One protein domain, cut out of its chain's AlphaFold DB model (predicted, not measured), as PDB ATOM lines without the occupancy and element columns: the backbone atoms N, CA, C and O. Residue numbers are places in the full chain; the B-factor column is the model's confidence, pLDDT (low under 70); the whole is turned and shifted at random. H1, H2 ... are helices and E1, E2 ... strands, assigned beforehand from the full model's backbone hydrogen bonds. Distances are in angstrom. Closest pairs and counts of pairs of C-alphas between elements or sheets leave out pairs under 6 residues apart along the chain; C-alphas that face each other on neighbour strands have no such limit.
ATOM      1  N   ASP A  30      48.068 -33.447 -55.785       96.69
ATOM      2  CA  ASP A  30      49.340 -33.712 -55.121       96.69
ATOM      3  C   ASP A  30      49.077 -34.026 -53.642       96.69
ATOM      4  O   ASP A  30      48.777 -33.141 -52.837       96.69
ATOM      5  N   GLY A  31      49.117 -35.313 -53.309       96.81
ATOM      6  CA  GLY A  31      48.835 -35.819 -51.977       96.81
ATOM      7  C   GLY A  31      49.918 -35.476 -50.954       96.81
ATOM      8  O   GLY A  31      49.582 -35.203 -49.803       96.81
ATOM      9  N   ASP A  32      51.191 -35.428 -51.355       97.75
ATOM     10  CA  ASP A  32      52.283 -35.047 -50.449       97.75
ATOM     11  C   ASP A  32      52.130 -33.581 -50.036       97.75
ATOM     12  O   ASP A  32      52.134 -33.257 -48.845       97.75
ATOM     13  N   LYS A  33      51.875 -32.710 -51.020       97.56
ATOM     14  CA  LYS A  33      51.599 -31.294 -50.778       97.56
ATOM     15  C   LYS A  33      50.330 -31.088 -49.957       97.56
ATOM     16  O   LYS A  33      50.301 -30.214 -49.095       97.56
ATOM     17  N   LEU A  34      49.284 -31.881 -50.196       97.19
ATOM     18  CA  LEU A  34      48.056 -31.817 -49.405       97.19
ATOM     19  C   LEU A  34      48.331 -32.120 -47.924       97.19
ATOM     20  O   LEU A  34      47.882 -31.362 -47.069       97.19
ATOM     21  N   ILE A  35      49.081 -33.180 -47.604       98.12
ATOM     22  CA  ILE A  35      49.448 -33.496 -46.211       98.12
ATOM     23  C   ILE A  35      50.232 -32.340 -45.584       98.12
ATOM     24  O   ILE A  35      49.938 -31.937 -44.459       98.12
ATOM     25  N   GLU A  36      51.210 -31.788 -46.304       98.06
ATOM     26  CA  GLU A  36      52.013 -30.660 -45.820       98.06
ATOM     27  C   GLU A  36      51.140 -29.438 -45.525       98.06
ATOM     28  O   GLU A  36      51.216 -28.881 -44.432       98.06
ATOM     29  N   GLN A  37      50.216 -29.103 -46.426       98.00
ATOM     30  CA  GLN A  37      49.254 -28.023 -46.219       98.00
ATOM     31  C   GLN A  37      48.364 -28.257 -44.994       98.00
ATOM     32  O   GLN A  37      48.094 -27.314 -44.248       98.00
ATOM     33  N   LEU A  38      47.913 -29.492 -44.759       98.00
ATOM     34  CA  LEU A  38      47.088 -29.846 -43.600       98.00
ATOM     35  C   LEU A  38      47.854 -29.707 -42.279       98.00
ATOM     36  O   LEU A  38      47.301 -29.202 -41.295       98.00
ATOM     37  N   ILE A  39      49.125 -30.112 -42.255       98.25
ATOM     38  CA  ILE A  39      50.010 -29.943 -41.098       98.25
ATOM     39  C   ILE A  39      50.261 -28.453 -40.847       98.25
ATOM     40  O   ILE A  39      50.028 -27.963 -39.741       98.25
ATOM     41  N   GLU A  40      50.703 -27.718 -41.867       98.19
ATOM     42  CA  GLU A  40      51.053 -26.302 -41.747       98.19
ATOM     43  C   GLU A  40      49.856 -25.457 -41.319       98.19
ATOM     44  O   GLU A  40      49.964 -24.662 -40.385       98.19
ATOM     45  N   THR A  41      48.696 -25.669 -41.944       97.50
ATOM     46  CA  THR A  41      47.465 -24.935 -41.628       97.50
ATOM     47  C   THR A  41      47.095 -25.099 -40.156       97.50
ATOM     48  O   THR A  41      46.862 -24.105 -39.460       97.50
ATOM     49  N   ARG A  42      47.098 -26.337 -39.641       97.06
ATOM     50  CA  ARG A  42      46.771 -26.597 -38.233       97.06
ATOM     51  C   ARG A  42      47.842 -26.061 -37.288       97.06
ATOM     52  O   ARG A  42      47.509 -25.451 -36.276       97.06
ATOM     53  N   TYR A  43      49.118 -26.222 -37.630       96.88
ATOM     54  CA  TYR A  43      50.223 -25.676 -36.843       96.88
ATOM     55  C   TYR A  43      50.124 -24.150 -36.712       96.88
ATOM     56  O   TYR A  43      50.243 -23.603 -35.612       96.88
ATOM     57  N   HIS A  44      49.866 -23.453 -37.820       96.56
ATOM     58  CA  HIS A  44      49.699 -22.006 -37.827       96.56
ATOM     59  C   HIS A  44      48.486 -21.567 -37.014       96.56
ATOM     60  O   HIS A  44      48.620 -20.651 -36.203       96.56
ATOM     61  N   PHE A  45      47.342 -22.235 -37.171       95.62
ATOM     62  CA  PHE A  45      46.154 -21.988 -36.358       95.62
ATOM     63  C   PHE A  45      46.462 -22.112 -34.856       95.62
ATOM     64  O   PHE A  45      46.296 -21.143 -34.112       95.62
ATOM     65  N   ASN A  46      47.044 -23.235 -34.425       94.06
ATOM     66  CA  ASN A  46      47.410 -23.474 -33.026       94.06
ATOM     67  C   ASN A  46      48.376 -22.410 -32.489       94.06
ATOM     68  O   ASN A  46      48.220 -21.907 -31.375       94.06
ATOM     69  N   LYS A  47      49.366 -22.015 -33.296       94.62
ATOM     70  CA  LYS A  47      50.331 -20.972 -32.932       94.62
ATOM     71  C   LYS A  47      49.669 -19.605 -32.751       94.62
ATOM     72  O   LYS A  47      50.087 -18.849 -31.876       94.62
ATOM     73  N   GLN A  48      48.675 -19.267 -33.568       94.44
ATOM     74  CA  GLN A  48      47.937 -18.009 -33.441       94.44
ATOM     75  C   GLN A  48      47.028 -18.010 -32.208       94.44
ATOM     76  O   GLN A  48      46.990 -17.008 -31.495       94.44
ATOM     77  N   LEU A  49      46.404 -19.148 -31.887       90.00
ATOM     78  CA  LEU A  49      45.628 -19.300 -30.656       90.00
ATOM     79  C   LEU A  49      46.479 -19.111 -29.395       90.00
ATOM     80  O   LEU A  49      46.058 -18.411 -28.480       90.00
ATOM     81  N   ILE A  50      47.697 -19.665 -29.358       88.44
ATOM     82  CA  ILE A  50      48.638 -19.466 -28.236       88.44
ATOM     83  C   ILE A  50      48.990 -17.981 -28.057       88.44
ATOM     84  O   ILE A  50      49.173 -17.516 -26.936       88.44
ATOM     85  N   LYS A  51      49.058 -17.221 -29.156       91.88
ATOM     86  CA  LYS A  51      49.302 -15.770 -29.135       91.88
ATOM     87  C   LYS A  51      48.067 -14.944 -28.758       91.88
ATOM     88  O   LYS A  51      48.177 -13.727 -28.677       91.88
ATOM     89  N   GLY A  52      46.910 -15.576 -28.557       86.81
ATOM     90  CA  GLY A  52      45.645 -14.893 -28.282       86.81
ATOM     91  C   GLY A  52      45.026 -14.207 -29.502       86.81
ATOM     92  O   GLY A  52      44.122 -13.392 -29.343       86.81
ATOM     93  N   ASN A  53      45.493 -14.520 -30.716       88.31
ATOM     94  CA  ASN A  53      44.962 -13.916 -31.933       88.31
ATOM     95  C   ASN A  53      43.681 -14.639 -32.375       88.31
ATOM     96  O   ASN A  53      43.703 -15.867 -32.509       88.31
ATOM     97  N   PRO A  54      42.585 -13.913 -32.660       85.06
ATOM     98  CA  PRO A  54      41.398 -14.517 -33.240       85.06
ATOM     99  C   PRO A  54      41.726 -14.981 -34.661       85.06
ATOM    100  O   PRO A  54      42.108 -14.189 -35.522       85.06
ATOM    101  N   VAL A  55      41.582 -16.279 -34.898       90.25
ATOM    102  CA  VAL A  55      41.771 -16.898 -36.209       90.25
ATOM    103  C   VAL A  55      40.610 -17.843 -36.497       90.25
ATOM    104  O   VAL A  55      40.121 -18.495 -35.572       90.25
ATOM    105  N   PRO A  56      40.136 -17.916 -37.751       91.19
ATOM    106  CA  PRO A  56      39.087 -18.856 -38.112       91.19
ATOM    107  C   PRO A  56      39.578 -20.293 -37.923       91.19
ATOM    108  O   PRO A  56      40.749 -20.593 -38.173       91.19
ATOM    109  N   VAL A  57      38.674 -21.179 -37.498       92.19
ATOM    110  CA  VAL A  57      38.969 -22.614 -37.433       92.19
ATOM    111  C   VAL A  57      39.304 -23.137 -38.836       92.19
ATOM    112  O   VAL A  57      38.647 -22.750 -39.808       92.19
ATOM    113  N   PRO A  58      40.336 -23.983 -38.978       94.69
ATOM    114  CA  PRO A  58      40.725 -24.514 -40.274       94.69
ATOM    115  C   PRO A  58      39.667 -25.481 -40.803       94.69
ATOM    116  O   PRO A  58      39.056 -26.227 -40.039       94.69
ATOM    117  N   GLN A  59      39.474 -25.513 -42.121       94.25
ATOM    118  CA  GLN A  59      38.583 -26.488 -42.742       94.25
ATOM    119  C   GLN A  59      39.098 -27.912 -42.498       94.25
ATOM    120  O   GLN A  59      40.268 -28.211 -42.738       94.25
ATOM    121  N   THR A  60      38.206 -28.802 -42.073       94.88
ATOM    122  CA  THR A  60      38.503 -30.229 -41.946       94.88
ATOM    123  C   THR A  60      38.401 -30.902 -43.313       94.88
ATOM    124  O   THR A  60      37.394 -30.783 -44.013       94.88
ATOM    125  N   VAL A  61      39.470 -31.580 -43.727       95.69
ATOM    126  CA  VAL A  61      39.624 -32.112 -45.084       95.69
ATOM    127  C   VAL A  61      40.061 -33.564 -45.011       95.69
ATOM    128  O   VAL A  61      41.053 -33.892 -44.368       95.69
ATOM    129  N   SER A  62      39.341 -34.433 -45.713       95.12
ATOM    130  CA  SER A  62      39.755 -35.819 -45.915       95.12
ATOM    131  C   SER A  62      40.609 -35.940 -47.179       95.12
ATOM    132  O   SER A  62      40.418 -35.238 -48.185       95.12
ATOM    133  N   ILE A  63      41.597 -36.821 -47.111       94.31
ATOM    134  CA  ILE A  63      42.489 -37.156 -48.210       94.31
ATOM    135  C   ILE A  63      41.788 -38.148 -49.145       94.31
ATOM    136  O   ILE A  63      41.782 -37.918 -50.354       94.31
ATOM    137  N   LEU A  64      41.153 -39.199 -48.606       91.00
ATOM    138  CA  LEU A  64      40.543 -40.270 -49.400       91.00
ATOM    139  C   LEU A  64      39.044 -40.101 -49.647       91.00
ATOM    140  O   LEU A  64      38.569 -40.561 -50.684       91.00
ATOM    141  N   ARG A  65      38.284 -39.468 -48.738       86.25
ATOM    142  CA  ARG A  65      36.839 -39.212 -48.909       86.25
ATOM    143  C   ARG A  65      36.602 -38.091 -49.908       86.25
ATOM    144  O   ARG A  65      36.226 -36.968 -49.573       86.25
ATOM    145  N   ARG A  66      36.874 -38.416 -51.160       79.38
ATOM    146  CA  ARG A  66      36.682 -37.584 -52.335       79.38
ATOM    147  C   ARG A  66      35.917 -38.426 -53.349       79.38
ATOM    148  O   ARG A  66      36.003 -39.656 -53.347       79.38
ATOM    149  N   GLY A  67      35.162 -37.761 -54.223       82.50
ATOM    150  CA  GLY A  67      34.627 -38.421 -55.414       82.50
ATOM    151  C   GLY A  67      35.749 -39.048 -56.253       82.50
ATOM    152  O   GLY A  67      36.929 -38.911 -55.933       82.50
ATOM    153  N   ALA A  68      35.388 -39.730 -57.339       91.31
ATOM    154  CA  ALA A  68      36.375 -40.391 -58.189       91.31
ATOM    155  C   ALA A  68      37.484 -39.418 -58.635       91.31
ATOM    156  O   ALA A  68      37.199 -38.398 -59.265       91.31
ATOM    157  N   CYS A  69      38.738 -39.716 -58.288       93.62
ATOM    158  CA  CYS A  69      39.881 -38.853 -58.577       93.62
ATOM    159  C   CYS A  69      41.197 -39.639 -58.634       93.62
ATOM    160  O   CYS A  69      41.264 -40.817 -58.274       93.62
ATOM    161  N   THR A  70      42.257 -38.964 -59.077       95.50
ATOM    162  CA  THR A  70      43.631 -39.473 -59.009       95.50
ATOM    163  C   THR A  70      44.438 -38.599 -58.061       95.50
ATOM    164  O   THR A  70      44.449 -37.373 -58.207       95.50
ATOM    165  N   ILE A  71      45.132 -39.230 -57.115       96.38
ATOM    166  CA  ILE A  71      46.044 -38.562 -56.184       96.38
ATOM    167  C   ILE A  71      47.446 -39.124 -56.377       96.38
ATOM    168  O   ILE A  71      47.617 -40.339 -56.463       96.38
ATOM    169  N   SER A  72      48.453 -38.260 -56.440       97.12
ATOM    170  CA  SER A  72      49.850 -38.677 -56.454       97.12
ATOM    171  C   SER A  72      50.459 -38.623 -55.059       97.12
ATOM    172  O   SER A  72      50.346 -37.605 -54.381       97.12
ATOM    173  N   PHE A  73      51.170 -39.677 -54.668       97.19
ATOM    174  CA  PHE A  73      52.036 -39.678 -53.489       97.19
ATOM    175  C   PHE A  73      53.391 -40.263 -53.849       97.19
ATOM    176  O   PHE A  73      53.474 -41.348 -54.425       97.19
ATOM    177  N   ASN A  74      54.460 -39.573 -53.468       96.44
ATOM    178  CA  ASN A  74      55.845 -39.978 -53.681       96.44
ATOM    179  C   ASN A  74      56.120 -40.370 -55.149       96.44
ATOM    180  O   ASN A  74      56.839 -41.332 -55.437       96.44
ATOM    181  N   GLY A  75      55.496 -39.640 -56.084       94.44
ATOM    182  CA  GLY A  75      55.587 -39.868 -57.530       94.44
ATOM    183  C   GLY A  75      54.762 -41.040 -58.079       94.44
ATOM    184  O   GLY A  75      54.848 -41.311 -59.274       94.44
ATOM    185  N   TRP A  76      53.972 -41.732 -57.253       96.50
ATOM    186  CA  TRP A  76      53.053 -42.792 -57.684       96.50
ATOM    187  C   TRP A  76      51.619 -42.282 -57.754       96.50
ATOM    188  O   TRP A  76      51.179 -41.567 -56.859       96.50
ATOM    189  N   GLU A  77      50.884 -42.678 -58.792       97.12
ATOM    190  CA  GLU A  77      49.483 -42.297 -58.989       97.12
ATOM    191  C   GLU A  77      48.540 -43.357 -58.401       97.12
ATOM    192  O   GLU A  77      48.605 -44.535 -58.760       97.12
ATOM    193  N   TYR A  78      47.628 -42.919 -57.536       96.62
ATOM    194  CA  TYR A  78      46.612 -43.731 -56.877       96.62
ATOM    195  C   TYR A  78      45.244 -43.330 -57.418       96.62
ATOM    196  O   TYR A  78      44.859 -42.161 -57.352       96.62
ATOM    197  N   SER A  79      44.499 -44.294 -57.948       96.19
ATOM    198  CA  SER A  79      43.113 -44.073 -58.360       96.19
ATOM    199  C   SER A  79      42.195 -44.280 -57.166       96.19
ATOM    200  O   SER A  79      42.224 -45.343 -56.542       96.19
ATOM    201  N   ILE A  80      41.370 -43.280 -56.872       95.19
ATOM    202  CA  ILE A  80      40.386 -43.313 -55.795       95.19
ATOM    203  C   ILE A  80      38.992 -43.405 -56.397       95.19
ATOM    204  O   ILE A  80      38.634 -42.631 -57.284       95.19
ATOM    205  N   GLN A  81      38.195 -44.347 -55.900       94.31
ATOM    206  CA  GLN A  81      36.775 -44.478 -56.204       94.31
ATOM    207  C   GLN A  81      36.038 -44.904 -54.938       94.31
ATOM    208  O   GLN A  81      36.542 -45.725 -54.175       94.31
ATOM    209  N   ASN A  82      34.847 -44.347 -54.708       90.94
ATOM    210  CA  ASN A  82      34.031 -44.647 -53.526       90.94
ATOM    211  C   ASN A  82      34.832 -44.534 -52.213       90.94
ATOM    212  O   ASN A  82      34.763 -45.409 -51.352       90.94
ATOM    213  N   ASN A  83      35.619 -43.458 -52.086       90.12
ATOM    214  CA  ASN A  83      36.475 -43.160 -50.934       90.12
ATOM    215  C   ASN A  83      37.570 -44.205 -50.639       90.12
ATOM    216  O   ASN A  83      38.056 -44.294 -49.511       90.12
ATOM    217  N   ARG A  84      37.941 -45.023 -51.631       93.62
ATOM    218  CA  ARG A  84      38.924 -46.106 -51.507       93.62
ATOM    219  C   ARG A  84      39.925 -46.073 -52.648       93.62
ATOM    220  O   ARG A  84      39.588 -45.708 -53.771       93.62
ATOM    221  N   ILE A  85      41.147 -46.503 -52.365       95.62
ATOM    222  CA  ILE A  85      42.177 -46.724 -53.376       95.62
ATOM    223  C   ILE A  85      41.809 -48.004 -54.127       95.62
ATOM    224  O   ILE A  85      41.754 -49.080 -53.537       95.62
ATOM    225  N   VAL A  86      41.559 -47.894 -55.427       96.12
ATOM    226  CA  VAL A  86      41.202 -49.042 -56.280       96.12
ATOM    227  C   VAL A  86      42.361 -49.510 -57.152       96.12
ATOM    228  O   VAL A  86      42.337 -50.630 -57.654       96.12
ATOM    229  N   ASN A  87      43.378 -48.668 -57.342       95.62
ATOM    230  CA  ASN A  87      44.536 -48.992 -58.164       95.62
ATOM    231  C   ASN A  87      45.744 -48.116 -57.804       95.62
ATOM    232  O   ASN A  87      45.578 -46.960 -57.410       95.62
ATOM    233  N   VAL A  88      46.947 -48.649 -58.023       96.50
ATOM    234  CA  VAL A  88      48.211 -47.900 -58.010       96.50
ATOM    235  C   VAL A  88      48.862 -48.076 -59.374       96.50
ATOM    236  O   VAL A  88      49.252 -49.179 -59.759       96.50
ATOM    237  N   LYS A  89      48.941 -46.995 -60.146       95.56
ATOM    238  CA  LYS A  89      49.386 -47.048 -61.540       95.56
ATOM    239  C   LYS A  89      50.801 -47.613 -61.638       95.56
ATOM    240  O   LYS A  89      51.715 -47.135 -60.974       95.56
ATOM    241  N   GLY A  90      50.979 -48.607 -62.505       92.75
ATOM    242  CA  GLY A  90      52.279 -49.244 -62.735       92.75
ATOM    243  C   GLY A  90      52.696 -50.257 -61.664       92.75
ATOM    244  O   GLY A  90      53.804 -50.777 -61.750       92.75
ATOM    245  N   VAL A  91      51.832 -50.571 -60.692       94.69
ATOM    246  CA  VAL A  91      52.081 -51.607 -59.680       94.69
ATOM    247  C   VAL A  91      51.005 -52.679 -59.782       94.69
ATOM    248  O   VAL A  91      49.824 -52.407 -59.585       94.69
ATOM    249  N   LEU A  92      51.405 -53.921 -60.058       93.44
ATOM    250  CA  LEU A  92      50.485 -55.052 -60.009       93.44
ATOM    251  C   LEU A  92      50.278 -55.469 -58.547       93.44
ATOM    252  O   LEU A  92      51.133 -56.134 -57.959       93.44
ATOM    253  N   LEU A  93      49.159 -55.042 -57.964       94.44
ATOM    254  CA  LEU A  93      48.763 -55.383 -56.600       94.44
ATOM    255  C   LEU A  93      47.772 -56.547 -56.588       94.44
ATOM    256  O   LEU A  93      46.856 -56.620 -57.406       94.44
ATOM    257  N   THR A  94      47.937 -57.441 -55.620       95.94
ATOM    258  CA  THR A  94      46.936 -58.434 -55.236       95.94
ATOM    259  C   THR A  94      45.787 -57.754 -54.495       95.94
ATOM    260  O   THR A  94      45.939 -56.666 -53.932       95.94
ATOM    261  N   ALA A  95      44.637 -58.428 -54.437       95.94
ATOM    262  CA  ALA A  95      43.504 -57.967 -53.638       95.94
ATOM    263  C   ALA A  95      43.878 -57.782 -52.153       95.94
ATOM    264  O   ALA A  95      43.479 -56.791 -51.551       95.94
ATOM    265  N   SER A  96      44.700 -58.680 -51.593       95.50
ATOM    266  CA  SER A  96      45.194 -58.591 -50.210       95.50
ATOM    267  C   SER A  96      46.035 -57.336 -49.967       95.50
ATOM    268  O   SER A  96      45.789 -56.604 -49.011       95.50
ATOM    269  N   ALA A  97      46.973 -57.021 -50.864       95.75
ATOM    270  CA  ALA A  97      47.807 -55.834 -50.734       95.75
ATOM    271  C   ALA A  97      46.985 -54.547 -50.876       95.75
ATOM    272  O   ALA A  97      47.185 -53.601 -50.118       95.75
ATOM    273  N   LEU A  98      46.029 -54.510 -51.811       96.50
ATOM    274  CA  LEU A  98      45.134 -53.364 -51.972       96.50
ATOM    275  C   LEU A  98      44.222 -53.172 -50.748       96.50
ATOM    276  O   LEU A  98      43.982 -52.038 -50.332       96.50
ATOM    277  N   MET A  99      43.745 -54.264 -50.151       95.94
ATOM    278  CA  MET A  99      42.976 -54.243 -48.908       95.94
ATOM    279  C   MET A  99      43.817 -53.693 -47.752       95.94
ATOM    280  O   MET A  99      43.400 -52.725 -47.124       95.94
ATOM    281  N   ALA A 100      45.042 -54.194 -47.565       95.50
ATOM    282  CA  ALA A 100      45.964 -53.698 -46.542       95.50
ATOM    283  C   ALA A 100      46.268 -52.195 -46.696       95.50
ATOM    284  O   ALA A 100      46.321 -51.463 -45.708       95.50
ATOM    285  N   ILE A 101      46.426 -51.704 -47.934       96.50
ATOM    286  CA  ILE A 101      46.569 -50.265 -48.209       96.50
ATOM    287  C   ILE A 101      45.318 -49.504 -47.749       96.50
ATOM    288  O   ILE A 101      45.436 -48.507 -47.040       96.50
ATOM    289  N   ASN A 102      44.123 -49.955 -48.133       95.62
ATOM    290  CA  ASN A 102      42.878 -49.266 -47.789       95.62
ATOM    291  C   ASN A 102      42.579 -49.270 -46.290       95.62
ATOM    292  O   ASN A 102      42.125 -48.253 -45.772       95.62
ATOM    293  N   GLU A 103      42.838 -50.372 -45.594       93.75
ATOM    294  CA  GLU A 103      42.668 -50.459 -44.143       93.75
ATOM    295  C   GLU A 103      43.574 -49.451 -43.444       93.75
ATOM    296  O   GLU A 103      43.104 -48.603 -42.688       93.75
ATOM    297  N   ARG A 104      44.873 -49.477 -43.756       94.25
ATOM    298  CA  ARG A 104      45.860 -48.644 -43.066       94.25
ATOM    299  C   ARG A 104      45.752 -47.167 -43.422       94.25
ATOM    300  O   ARG A 104      45.669 -46.328 -42.529       94.25
ATOM    301  N   ILE A 105      45.741 -46.831 -44.711       95.31
ATOM    302  CA  ILE A 105      45.661 -45.429 -45.148       95.31
ATOM    303  C   ILE A 105      44.268 -44.864 -44.858       95.31
ATOM    304  O   ILE A 105      44.148 -43.719 -44.432       95.31
ATOM    305  N   GLY A 106      43.220 -45.673 -45.030       95.00
ATOM    306  CA  GLY A 106      41.855 -45.275 -44.712       95.00
ATOM    307  C   GLY A 106      41.656 -44.992 -43.231       95.00
ATOM    308  O   GLY A 106      41.000 -44.004 -42.908       95.00
ATOM    309  N   LEU A 107      42.231 -45.806 -42.345       94.88
ATOM    310  CA  LEU A 107      42.200 -45.544 -40.910       94.88
ATOM    311  C   LEU A 107      42.881 -44.214 -40.574       94.88
ATOM    312  O   LEU A 107      42.277 -43.361 -39.933       94.88
ATOM    313  N   LEU A 108      44.105 -43.999 -41.061       96.50
ATOM    314  CA  LEU A 108      44.850 -42.762 -40.805       96.50
ATOM    315  C   LEU A 108      44.109 -41.517 -41.317       96.50
ATOM    316  O   LEU A 108      44.079 -40.494 -40.633       96.50
ATOM    317  N   ASP A 109      43.467 -41.609 -42.485       96.75
ATOM    318  CA  ASP A 109      42.643 -40.523 -43.020       96.75
ATOM    319  C   ASP A 109      41.374 -40.270 -42.184       96.75
ATOM    320  O   ASP A 109      40.980 -39.119 -41.986       96.75
ATOM    321  N   ARG A 110      40.742 -41.319 -41.643       95.56
ATOM    322  CA  ARG A 110      39.606 -41.164 -40.720       95.56
ATOM    323  C   ARG A 110      40.031 -40.521 -39.403       95.56
ATOM    324  O   ARG A 110      39.374 -39.579 -38.968       95.56
ATOM    325  N   VAL A 111      41.132 -40.980 -38.809       96.50
ATOM    326  CA  VAL A 111      41.657 -40.457 -37.538       96.50
ATOM    327  C   VAL A 111      42.015 -38.981 -37.671       96.50
ATOM    328  O   VAL A 111      41.555 -38.176 -36.863       96.50
ATOM    329  N   GLN A 112      42.778 -38.591 -38.702       97.62
ATOM    330  CA  GLN A 112      43.124 -37.177 -38.891       97.62
ATOM    331  C   GLN A 112      41.865 -36.324 -39.104       97.62
ATOM    332  O   GLN A 112      41.725 -35.268 -38.487       97.62
ATOM    333  N   TYR A 113      40.904 -36.801 -39.900       97.12
ATOM    334  CA  TYR A 113      39.671 -36.061 -40.150       97.12
ATOM    335  C   TYR A 113      38.878 -35.857 -38.853       97.12
ATOM    336  O   TYR A 113      38.543 -34.729 -38.501       97.12
ATOM    337  N   SER A 114      38.654 -36.943 -38.111       96.19
ATOM    338  CA  SER A 114      37.914 -36.948 -36.847       96.19
ATOM    339  C   SER A 114      38.574 -36.045 -35.801       96.19
ATOM    340  O   SER A 114      37.921 -35.182 -35.221       96.19
ATOM    341  N   CYS A 115      39.895 -36.151 -35.621       96.88
ATOM    342  CA  CYS A 115      40.634 -35.297 -34.691       96.88
ATOM    343  C   CYS A 115      40.558 -33.815 -35.082       96.88
ATOM    344  O   CYS A 115      40.432 -32.944 -34.218       96.88
ATOM    345  N   SER A 116      40.626 -33.513 -36.383       96.75
ATOM    346  CA  SER A 116      40.497 -32.148 -36.893       96.75
ATOM    347  C   SER A 116      39.125 -31.560 -36.566       96.75
ATOM    348  O   SER A 116      39.062 -30.462 -36.010       96.75
ATOM    349  N   GLU A 117      38.054 -32.309 -36.848       95.75
ATOM    350  CA  GLU A 117      36.664 -31.916 -36.593       95.75
ATOM    351  C   GLU A 117      36.392 -31.734 -35.096       95.75
ATOM    352  O   GLU A 117      35.952 -30.664 -34.672       95.75
ATOM    353  N   GLN A 118      36.728 -32.732 -34.276       95.38
ATOM    354  CA  GLN A 118      36.495 -32.697 -32.832       95.38
ATOM    355  C   GLN A 118      37.253 -31.553 -32.155       95.38
ATOM    356  O   GLN A 118      36.697 -30.848 -31.313       95.38
ATOM    357  N   SER A 119      38.507 -31.308 -32.543       94.75
ATOM    358  CA  SER A 119      39.284 -30.217 -31.951       94.75
ATOM    359  C   SER A 119      38.794 -28.852 -32.440       94.75
ATOM    360  O   SER A 119      38.693 -27.928 -31.636       94.75
ATOM    361  N   ASN A 120      38.359 -28.724 -33.701       94.38
ATOM    362  CA  ASN A 120      37.689 -27.509 -34.174       94.38
ATOM    363  C   ASN A 120      36.436 -27.195 -33.341       94.38
ATOM    364  O   ASN A 120      36.282 -26.065 -32.876       94.38
ATOM    365  N   LEU A 121      35.576 -28.192 -33.104       93.06
ATOM    366  CA  LEU A 121      34.394 -28.045 -32.250       93.06
ATOM    367  C   LEU A 121      34.789 -27.635 -30.828       93.06
ATOM    368  O   LEU A 121      34.267 -26.654 -30.293       93.06
ATOM    369  N   ALA A 122      35.767 -28.318 -30.236       91.56
ATOM    370  CA  ALA A 122      36.234 -28.020 -28.889       91.56
ATOM    371  C   ALA A 122      36.834 -26.606 -28.769       91.56
ATOM    372  O   ALA A 122      36.585 -25.927 -27.775       91.56
ATOM    373  N   TYR A 123      37.539 -26.098 -29.786       88.81
ATOM    374  CA  TYR A 123      38.062 -24.727 -29.786       88.81
ATOM    375  C   TYR A 123      36.976 -23.647 -29.804       88.81
ATOM    376  O   TYR A 123      37.215 -22.554 -29.282       88.81
ATOM    377  N   THR A 124      35.794 -23.947 -30.353       86.56
ATOM    378  CA  THR A 124      34.640 -23.030 -30.337       86.56
ATOM    379  C   THR A 124      33.877 -23.027 -29.011       86.56
ATOM    380  O   THR A 124      33.081 -22.120 -28.769       86.56
ATOM    381  N   SER A 125      34.131 -23.999 -28.127       87.00
ATOM    382  CA  SER A 125      33.447 -24.092 -26.839       87.00
ATOM    383  C   SER A 125      34.007 -23.095 -25.809       87.00
ATOM    384  O   SER A 125      35.226 -23.037 -25.605       87.00
ATOM    385  N   PRO A 126      33.148 -22.344 -25.091       81.44
ATOM    386  CA  PRO A 126      33.577 -21.451 -24.013       81.44
ATOM    387  C   PRO A 126      34.103 -22.205 -22.778       81.44
ATOM    388  O   PRO A 126      34.838 -21.626 -21.985       81.44
ATOM    389  N   SER A 127      33.775 -23.494 -22.629       86.38
ATOM    390  CA  SER A 127      34.214 -24.365 -21.529       86.38
ATOM    391  C   SER A 127      35.176 -25.460 -22.007       86.38
ATOM    392  O   SER A 127      35.096 -26.604 -21.562       86.38
ATOM    393  N   ARG A 128      36.037 -25.140 -22.981       86.25
ATOM    394  CA  ARG A 128      36.923 -26.124 -23.615       86.25
ATOM    395  C   ARG A 128      37.913 -26.749 -22.632       86.25
ATOM    396  O   ARG A 128      38.592 -26.046 -21.883       86.25
ATOM    397  N   ASP A 129      38.061 -28.064 -22.725       91.62
ATOM    398  CA  ASP A 129      39.157 -28.792 -22.093       91.62
ATOM    399  C   ASP A 129      40.411 -28.679 -22.973       91.62
ATOM    400  O   ASP A 129      40.494 -29.244 -24.066       91.62
ATOM    401  N   LEU A 130      41.394 -27.911 -22.503       89.69
ATOM    402  CA  LEU A 130      42.637 -27.679 -23.237       89.69
ATOM    403  C   LEU A 130      43.518 -28.927 -23.346       89.69
ATOM    404  O   LEU A 130      44.270 -29.032 -24.314       89.69
ATOM    405  N   GLU A 131      43.468 -29.847 -22.384       92.88
ATOM    406  CA  GLU A 131      44.273 -31.071 -22.447       92.88
ATOM    407  C   GLU A 131      43.685 -32.047 -23.463       92.88
ATOM    408  O   GLU A 131      44.421 -32.586 -24.292       92.88
ATOM    409  N   TYR A 132      42.359 -32.174 -23.489       94.06
ATOM    410  CA  TYR A 132      41.660 -32.934 -24.522       94.06
ATOM    411  C   TYR A 132      41.960 -32.400 -25.931       94.06
ATOM    412  O   TYR A 132      42.354 -33.152 -26.821       94.06
ATOM    413  N   VAL A 133      41.882 -31.081 -26.126       92.81
ATOM    414  CA  VAL A 133      42.186 -30.448 -27.420       92.81
ATOM    415  C   VAL A 133      43.634 -30.691 -27.861       92.81
ATOM    416  O   VAL A 133      43.883 -31.033 -29.018       92.81
ATOM    417  N   LYS A 134      44.603 -30.570 -26.943       93.31
ATOM    418  CA  LYS A 134      46.013 -30.879 -27.237       93.31
ATOM    419  C   LYS A 134      46.207 -32.343 -27.621       93.31
ATOM    420  O   LYS A 134      47.042 -32.633 -28.475       93.31
ATOM    421  N   MET A 135      45.488 -33.260 -26.976       95.44
ATOM    422  CA  MET A 135      45.539 -34.684 -27.299       95.44
ATOM    423  C   MET A 135      45.003 -34.946 -28.712       95.44
ATOM    424  O   MET A 135      45.715 -35.556 -29.511       95.44
ATOM    425  N   LEU A 136      43.850 -34.373 -29.075       96.00
ATOM    426  CA  LEU A 136      43.317 -34.441 -30.440       96.00
ATOM    427  C   LEU A 136      44.300 -33.879 -31.478       96.00
ATOM    428  O   LEU A 136      44.531 -34.499 -32.513       96.00
ATOM    429  N   ASP A 137      44.935 -32.739 -31.203       96.19
ATOM    430  CA  ASP A 137      45.940 -32.170 -32.107       96.19
ATOM    431  C   ASP A 137      47.166 -33.074 -32.270       96.19
ATOM    432  O   ASP A 137      47.688 -33.227 -33.375       96.19
ATOM    433  N   ARG A 138      47.633 -33.706 -31.187       96.38
ATOM    434  CA  ARG A 138      48.736 -34.676 -31.255       96.38
ATOM    435  C   ARG A 138      48.359 -35.877 -32.116       96.38
ATOM    436  O   ARG A 138      49.170 -36.281 -32.947       96.38
ATOM    437  N   HIS A 139      47.149 -36.411 -31.957       96.81
ATOM    438  CA  HIS A 139      46.654 -37.516 -32.782       96.81
ATOM    439  C   HIS A 139      46.513 -37.104 -34.248       96.81
ATOM    440  O   HIS A 139      46.985 -37.825 -35.123       96.81
ATOM    441  N   TYR A 140      45.991 -35.906 -34.519       97.81
ATOM    442  CA  TYR A 140      45.926 -35.331 -35.863       97.81
ATOM    443  C   TYR A 140      47.301 -35.291 -36.546       97.81
ATOM    444  O   TYR A 140      47.479 -35.843 -37.635       97.81
ATOM    445  N   PHE A 141      48.301 -34.682 -35.897       98.06
ATOM    446  CA  PHE A 141      49.648 -34.593 -36.465       98.06
ATOM    447  C   PHE A 141      50.304 -35.968 -36.601       98.06
ATOM    448  O   PHE A 141      50.994 -36.225 -37.586       98.06
ATOM    449  N   SER A 142      50.102 -36.855 -35.627       97.50
ATOM    450  CA  SER A 142      50.647 -38.209 -35.672       97.50
ATOM    451  C   SER A 142      50.056 -39.008 -36.836       97.50
ATOM    452  O   SER A 142      50.813 -39.588 -37.610       97.50
ATOM    453  N   ALA A 143      48.737 -38.957 -37.045       97.88
ATOM    454  CA  ALA A 143      48.071 -39.637 -38.149       97.88
ATOM    455  C   ALA A 143      48.566 -39.147 -39.522       97.88
ATOM    456  O   ALA A 143      48.892 -39.967 -40.380       97.88
ATOM    457  N   LEU A 144      48.714 -37.830 -39.717       98.19
ATOM    458  CA  LEU A 144      49.243 -37.269 -40.969       98.19
ATOM    459  C   LEU A 144      50.709 -37.654 -41.225       98.19
ATOM    460  O   LEU A 144      51.072 -38.006 -42.349       98.19
ATOM    461  N   ASN A 145      51.551 -37.637 -40.189       97.44
ATOM    462  CA  ASN A 145      52.951 -38.052 -40.307       97.44
ATOM    463  C   ASN A 145      53.085 -39.556 -40.585       97.44
ATOM    464  O   ASN A 145      53.896 -39.961 -41.424       97.44
ATOM    465  N   SER A 146      52.264 -40.381 -39.936       96.75
ATOM    466  CA  SER A 146      52.175 -41.814 -40.222       96.75
ATOM    467  C   SER A 146      51.720 -42.053 -41.656       96.75
ATOM    468  O   SER A 146      52.335 -42.852 -42.355       96.75
ATOM    469  N   LEU A 147      50.730 -41.303 -42.147       97.00
ATOM    470  CA  LEU A 147      50.262 -41.414 -43.529       97.00
ATOM    471  C   LEU A 147      51.396 -41.101 -44.510       97.00
ATOM    472  O   LEU A 147      51.668 -41.906 -45.400       97.00
ATOM    473  N   LYS A 148      52.144 -40.010 -44.293       96.81
ATOM    474  CA  LYS A 148      53.337 -39.674 -45.094       96.81
ATOM    475  C   LYS A 148      54.363 -40.818 -45.100       96.81
ATOM    476  O   LYS A 148      54.858 -41.198 -46.162       96.81
ATOM    477  N   SER A 149      54.644 -41.410 -43.938       96.50
ATOM    478  CA  SER A 149      55.592 -42.528 -43.800       96.50
ATOM    479  C   SER A 149      55.114 -43.814 -44.493       96.50
ATOM    480  O   SER A 149      55.894 -44.503 -45.163       96.50
ATOM    481  N   PHE A 150      53.818 -44.122 -44.403       96.69
ATOM    482  CA  PHE A 150      53.220 -45.294 -45.041       96.69
ATOM    483  C   PHE A 150      53.252 -45.147 -46.563       96.69
ATOM    484  O   PHE A 150      53.691 -46.070 -47.252       96.69
ATOM    485  N   MET A 151      52.892 -43.974 -47.095       97.25
ATOM    486  CA  MET A 151      52.949 -43.707 -48.537       97.25
ATOM    487  C   MET A 151      54.381 -43.769 -49.081       97.25
ATOM    488  O   MET A 151      54.615 -44.387 -50.123       97.25
ATOM    489  N   ALA A 152      55.362 -43.228 -48.352       96.75
ATOM    490  CA  ALA A 152      56.775 -43.351 -48.711       96.75
ATOM    491  C   ALA A 152      57.244 -44.819 -48.700       96.75
ATOM    492  O   ALA A 152      57.977 -45.261 -49.592       96.75
ATOM    493  N   THR A 153      56.779 -45.613 -47.730       96.56
ATOM    494  CA  THR A 153      57.084 -47.046 -47.672       96.56
ATOM    495  C   THR A 153      56.490 -47.788 -48.860       96.56
ATOM    496  O   THR A 153      57.234 -48.501 -49.535       96.56
ATOM    497  N   ILE A 154      55.206 -47.585 -49.174       96.62
ATOM    498  CA  ILE A 154      54.559 -48.173 -50.357       96.62
ATOM    499  C   ILE A 154      55.359 -47.818 -51.613       96.62
ATOM    500  O   ILE A 154      55.754 -48.716 -52.356       96.62
ATOM    501  N   ALA A 155      55.702 -46.543 -51.801       96.75
ATOM    502  CA  ALA A 155      56.483 -46.078 -52.943       96.75
ATOM    503  C   ALA A 155      57.860 -46.756 -53.052       96.75
ATOM    504  O   ALA A 155      58.312 -47.080 -54.155       96.75
ATOM    505  N   SER A 156      58.523 -47.005 -51.916       96.62
ATOM    506  CA  SER A 156      59.811 -47.707 -51.868       96.62
ATOM    507  C   SER A 156      59.698 -49.184 -52.266       96.62
ATOM    508  O   SER A 156      60.596 -49.717 -52.924       96.62
ATOM    509  N   LYS A 157      58.596 -49.849 -51.888       96.50
ATOM    510  CA  LYS A 157      58.345 -51.270 -52.169       96.50
ATOM    511  C   LYS A 157      57.777 -51.491 -53.567       96.50
ATOM    512  O   LYS A 157      58.128 -52.481 -54.198       96.50
ATOM    513  N   ALA A 158      57.004 -50.540 -54.085       94.50
ATOM    514  CA  ALA A 158      56.435 -50.557 -55.432       94.50
ATOM    515  C   ALA A 158      57.491 -50.713 -56.542       94.50
ATOM    516  O   ALA A 158      57.207 -51.265 -57.599       94.50
ATOM    517  N   ARG A 159      58.735 -50.281 -56.292       91.38
ATOM    518  CA  ARG A 159      59.863 -50.406 -57.233       91.38
ATOM    519  C   ARG A 159      60.554 -51.775 -57.211       91.38
ATOM    520  O   ARG A 159      61.510 -51.980 -57.956       91.38
ATOM    521  N   LYS A 160      60.173 -52.679 -56.307       93.56
ATOM    522  CA  LYS A 160      60.857 -53.961 -56.097       93.56
ATOM    523  C   LYS A 160      60.127 -55.101 -56.818       93.56
ATOM    524  O   LYS A 160      58.903 -55.053 -56.945       93.56
ATOM    525  N   PRO A 161      60.843 -56.165 -57.230       90.81
ATOM    526  CA  PRO A 161      60.195 -57.426 -57.572       90.81
ATOM    527  C   PRO A 161      59.290 -57.869 -56.418       90.81
ATOM    528  O   PRO A 161      59.640 -57.664 -55.257       90.81
ATOM    529  N   GLN A 162      58.136 -58.463 -56.731       93.12
ATOM    530  CA  GLN A 162      57.146 -58.883 -55.726       93.12
ATOM    531  C   GLN A 162      56.593 -57.717 -54.878       93.12
ATOM    532  O   GLN A 162      56.255 -57.898 -53.707       93.12
ATOM    533  N   ALA A 163      56.475 -56.524 -55.478       93.88
ATOM    534  CA  ALA A 163      55.963 -55.306 -54.845       93.88
ATOM    535  C   ALA A 163      54.720 -55.544 -53.976       93.88
ATOM    536  O   ALA A 163      54.691 -55.099 -52.834       93.88
ATOM    537  N   SER A 164      53.736 -56.290 -54.485       94.81
ATOM    538  CA  SER A 164      52.491 -56.579 -53.768       94.81
ATOM    539  C   SER A 164      52.718 -57.209 -52.390       94.81
ATOM    540  O   SER A 164      52.248 -56.683 -51.385       94.81
ATOM    541  N   ILE A 165      53.503 -58.292 -52.334       95.25
ATOM    542  CA  ILE A 165      53.796 -59.024 -51.092       95.25
ATOM    543  C   ILE A 165      54.591 -58.129 -50.136       95.25
ATOM    544  O   ILE A 165      54.302 -58.055 -48.945       95.25
ATOM    545  N   LEU A 166      55.581 -57.401 -50.658       96.12
ATOM    546  CA  LEU A 166      56.418 -56.518 -49.848       96.12
ATOM    547  C   LEU A 166      55.633 -55.347 -49.251       96.12
ATOM    548  O   LEU A 166      55.919 -54.951 -48.120       96.12
ATOM    549  N   ILE A 167      54.677 -54.786 -49.996       96.25
ATOM    550  CA  ILE A 167      53.780 -53.735 -49.511       96.25
ATOM    551  C   ILE A 167      52.915 -54.288 -48.381       96.25
ATOM    552  O   ILE A 167      52.957 -53.746 -47.279       96.25
ATOM    553  N   GLU A 168      52.215 -55.398 -48.621       95.06
ATOM    554  CA  GLU A 168      51.345 -56.048 -47.636       95.06
ATOM    555  C   GLU A 168      52.092 -56.350 -46.327       95.06
ATOM    556  O   GLU A 168      51.692 -55.902 -45.253       95.06
ATOM    557  N   MET A 169      53.251 -57.011 -46.419       94.12
ATOM    558  CA  MET A 169      54.073 -57.340 -45.251       94.12
ATOM    559  C   MET A 169      54.597 -56.103 -44.516       94.12
ATOM    560  O   MET A 169      54.760 -56.142 -43.298       94.12
ATOM    561  N   SER A 170      54.922 -55.025 -45.236       94.19
ATOM    562  CA  SER A 170      55.430 -53.801 -44.605       94.19
ATOM    563  C   SER A 170      54.321 -53.084 -43.841       94.19
ATOM    564  O   SER A 170      54.543 -52.683 -42.705       94.19
ATOM    565  N   LEU A 171      53.128 -52.984 -44.430       93.19
ATOM    566  CA  LEU A 171      51.965 -52.360 -43.797       93.19
ATOM    567  C   LEU A 171      51.463 -53.151 -42.584       93.19
ATOM    568  O   LEU A 171      51.016 -52.553 -41.611       93.19
ATOM    569  N   ALA A 172      51.569 -54.481 -42.604       90.19
ATOM    570  CA  ALA A 172      51.221 -55.319 -41.457       90.19
ATOM    571  C   ALA A 172      52.159 -55.119 -40.250       90.19
ATOM    572  O   ALA A 172      51.734 -55.284 -39.112       90.19
ATOM    573  N   LYS A 173      53.429 -54.767 -40.494       89.88
ATOM    574  CA  LYS A 173      54.446 -54.545 -39.451       89.88
ATOM    575  C   LYS A 173      54.426 -53.141 -38.860       89.88
ATOM    576  O   LYS A 173      55.120 -52.892 -37.880       89.88
ATOM    577  N   MET A 174      53.716 -52.212 -39.489       86.31
ATOM    578  CA  MET A 174      53.639 -50.849 -38.994       86.31
ATOM    579  C   MET A 174      52.656 -50.782 -37.834       86.31
ATOM    580  O   MET A 174      51.470 -51.075 -37.985       86.31
ATOM    581  N   GLU A 175      53.170 -50.390 -36.677       86.88
ATOM    582  CA  GLU A 175      52.369 -50.222 -35.476       86.88
ATOM    583  C   GLU A 175      51.551 -48.932 -35.568       86.88
ATOM    584  O   GLU A 175      52.059 -47.871 -35.935       86.88
ATOM    585  N   LEU A 176      50.268 -49.044 -35.234       87.50
ATOM    586  CA  LEU A 176      49.373 -47.914 -35.026       87.50
ATOM    587  C   LEU A 176      48.921 -47.930 -33.560       87.50
ATOM    588  O   LEU A 176      48.781 -49.020 -32.996       87.50
ATOM    589  N   PRO A 177      48.698 -46.758 -32.940       87.75
ATOM    590  CA  PRO A 177      48.104 -46.665 -31.612       87.75
ATOM    591  C   PRO A 177      46.836 -47.511 -31.500       87.75
ATOM    592  O   PRO A 177      45.993 -47.504 -32.401       87.75
ATOM    593  N   LYS A 178      46.708 -48.250 -30.393       84.06
ATOM    594  CA  LYS A 178      45.581 -49.170 -30.182       84.06
ATOM    595  C   LYS A 178      44.260 -48.418 -30.121       84.06
ATOM    596  O   LYS A 178      43.284 -48.881 -30.697       84.06
ATOM    597  N   GLU A 179      44.273 -47.229 -29.521       83.31
ATOM    598  CA  GLU A 179      43.080 -46.386 -29.395       83.31
ATOM    599  C   GLU A 179      42.448 -46.053 -30.757       83.31
ATOM    600  O   GLU A 179      41.239 -45.897 -30.864       83.31
ATOM    601  N   TRP A 180      43.249 -45.984 -31.827       84.88
ATOM    602  CA  TRP A 180      42.743 -45.681 -33.168       84.88
ATOM    603  C   TRP A 180      42.064 -46.883 -33.828       84.88
ATOM    604  O   TRP A 180      41.213 -46.706 -34.692       84.88
ATOM    605  N   LEU A 181      42.442 -48.104 -33.444       73.38
ATOM    606  CA  LEU A 181      41.866 -49.332 -33.993       73.38
ATOM    607  C   LEU A 181      40.467 -49.596 -33.415       73.38
ATOM    608  O   LEU A 181      39.596 -50.083 -34.127       73.38
TER     609      LEU A 181
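AT A GLANCE: This is residues 30 to 181 of the 190 residues of an uncharacterized protein of Pedobacter rhizosphaerae (UniProt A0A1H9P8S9). A small three-stranded sheet sits towards one end of a long helical hairpin, H2 and H3, on the same side of the hairpin as H1, which runs beside H3. H4 folds back over H2 and H3 near the sheet's end of the hairpin, on the side away from the sheet, and a short H5 follows. The 152 printed residues hold, in chain order, H1 E1 E2 E3 H2 H3 H4 H5; the sheet's order is E1 - E2 - E3, antiparallel, and the class is mostly helix. The whole is compact, with a radius of gyration of the C-alphas of 16.7 A, and elongated, spanning 54 by 29 by 24 A.

HOW THE PARTS SIT: E1, residues 69 to 73, E2, residues 76 to 81, and E3, residues 84 to 88, form a meander, each strand the antiparallel neighbour of the one before. N 71 and O 78 are within hydrogen-bond range at 3.0 A, as are N 79 and O 87 at 2.9 A. The sheet is only just strongly twisted, its C-alphas lying up to 4.3 A off the best plane. H2, residues 95 to 124, only grazes it with residues 95 to 106; the closest C-alphas of E3 and H2 are those of Ile 85 and Asn 102, 6.2 A apart. H3, residues 130 to 158, is on the sheet, and the two make two layers, a helix on one face of a sheet. H2 and H3 touch as a helical hairpin, closest at the C-alphas of Gln 112 and Tyr 140, 4.5 A, at a shallow tilt of 24 degrees, opposite ways. H1, residues 31 to 50, only grazes the sheet with residues 31 to 35. H1 touches H3 with residues 32 to 39 alone, closest at the C-alphas of Ile 35 and Leu 144, 6.5 A, at a shallow tilt of 18 degrees, opposite ways. H4, residues 163 to 173, touches H2 at a steep tilt of 46 degrees, the same way, with the C-alphas of Ala 97 and Glu 168 closest at 4.7 A. H3 and H4 form a helical hairpin, closest at the C-alphas of Lys 157 and Ala 163, 5.4 A. H5, residues 178 to 181, only just touches H2, with 3 pairs of C-alphas within 8 A, the closest those of Val 111 and Trp 180, 6.9 A. In H1, H2, H3 and H4 every O i to N i+4 pair is within hydrogen-bond range; H5 is too short for one.

IN THESE COORDINATES: E2 measures 16.4 A from first to last C-alpha, H2 42.9 A, H3 41.8 A, H1 28.8 A and H4 15.5 A. C-alpha 31, where H1 begins, is at (48.835, -35.819, -51.977), and C-alpha 181, where H5 ends, is at (41.866, -49.332, -33.993).

THE WHOLE: The two C-alphas farthest apart are those of Pro 126 and Pro 161, 55.9 A. The printed part has no cut; the link from H1 to E1, residues 51 to 68, is long. Mean pLDDT of the printed part is 93.8, and no printed residue is under 70.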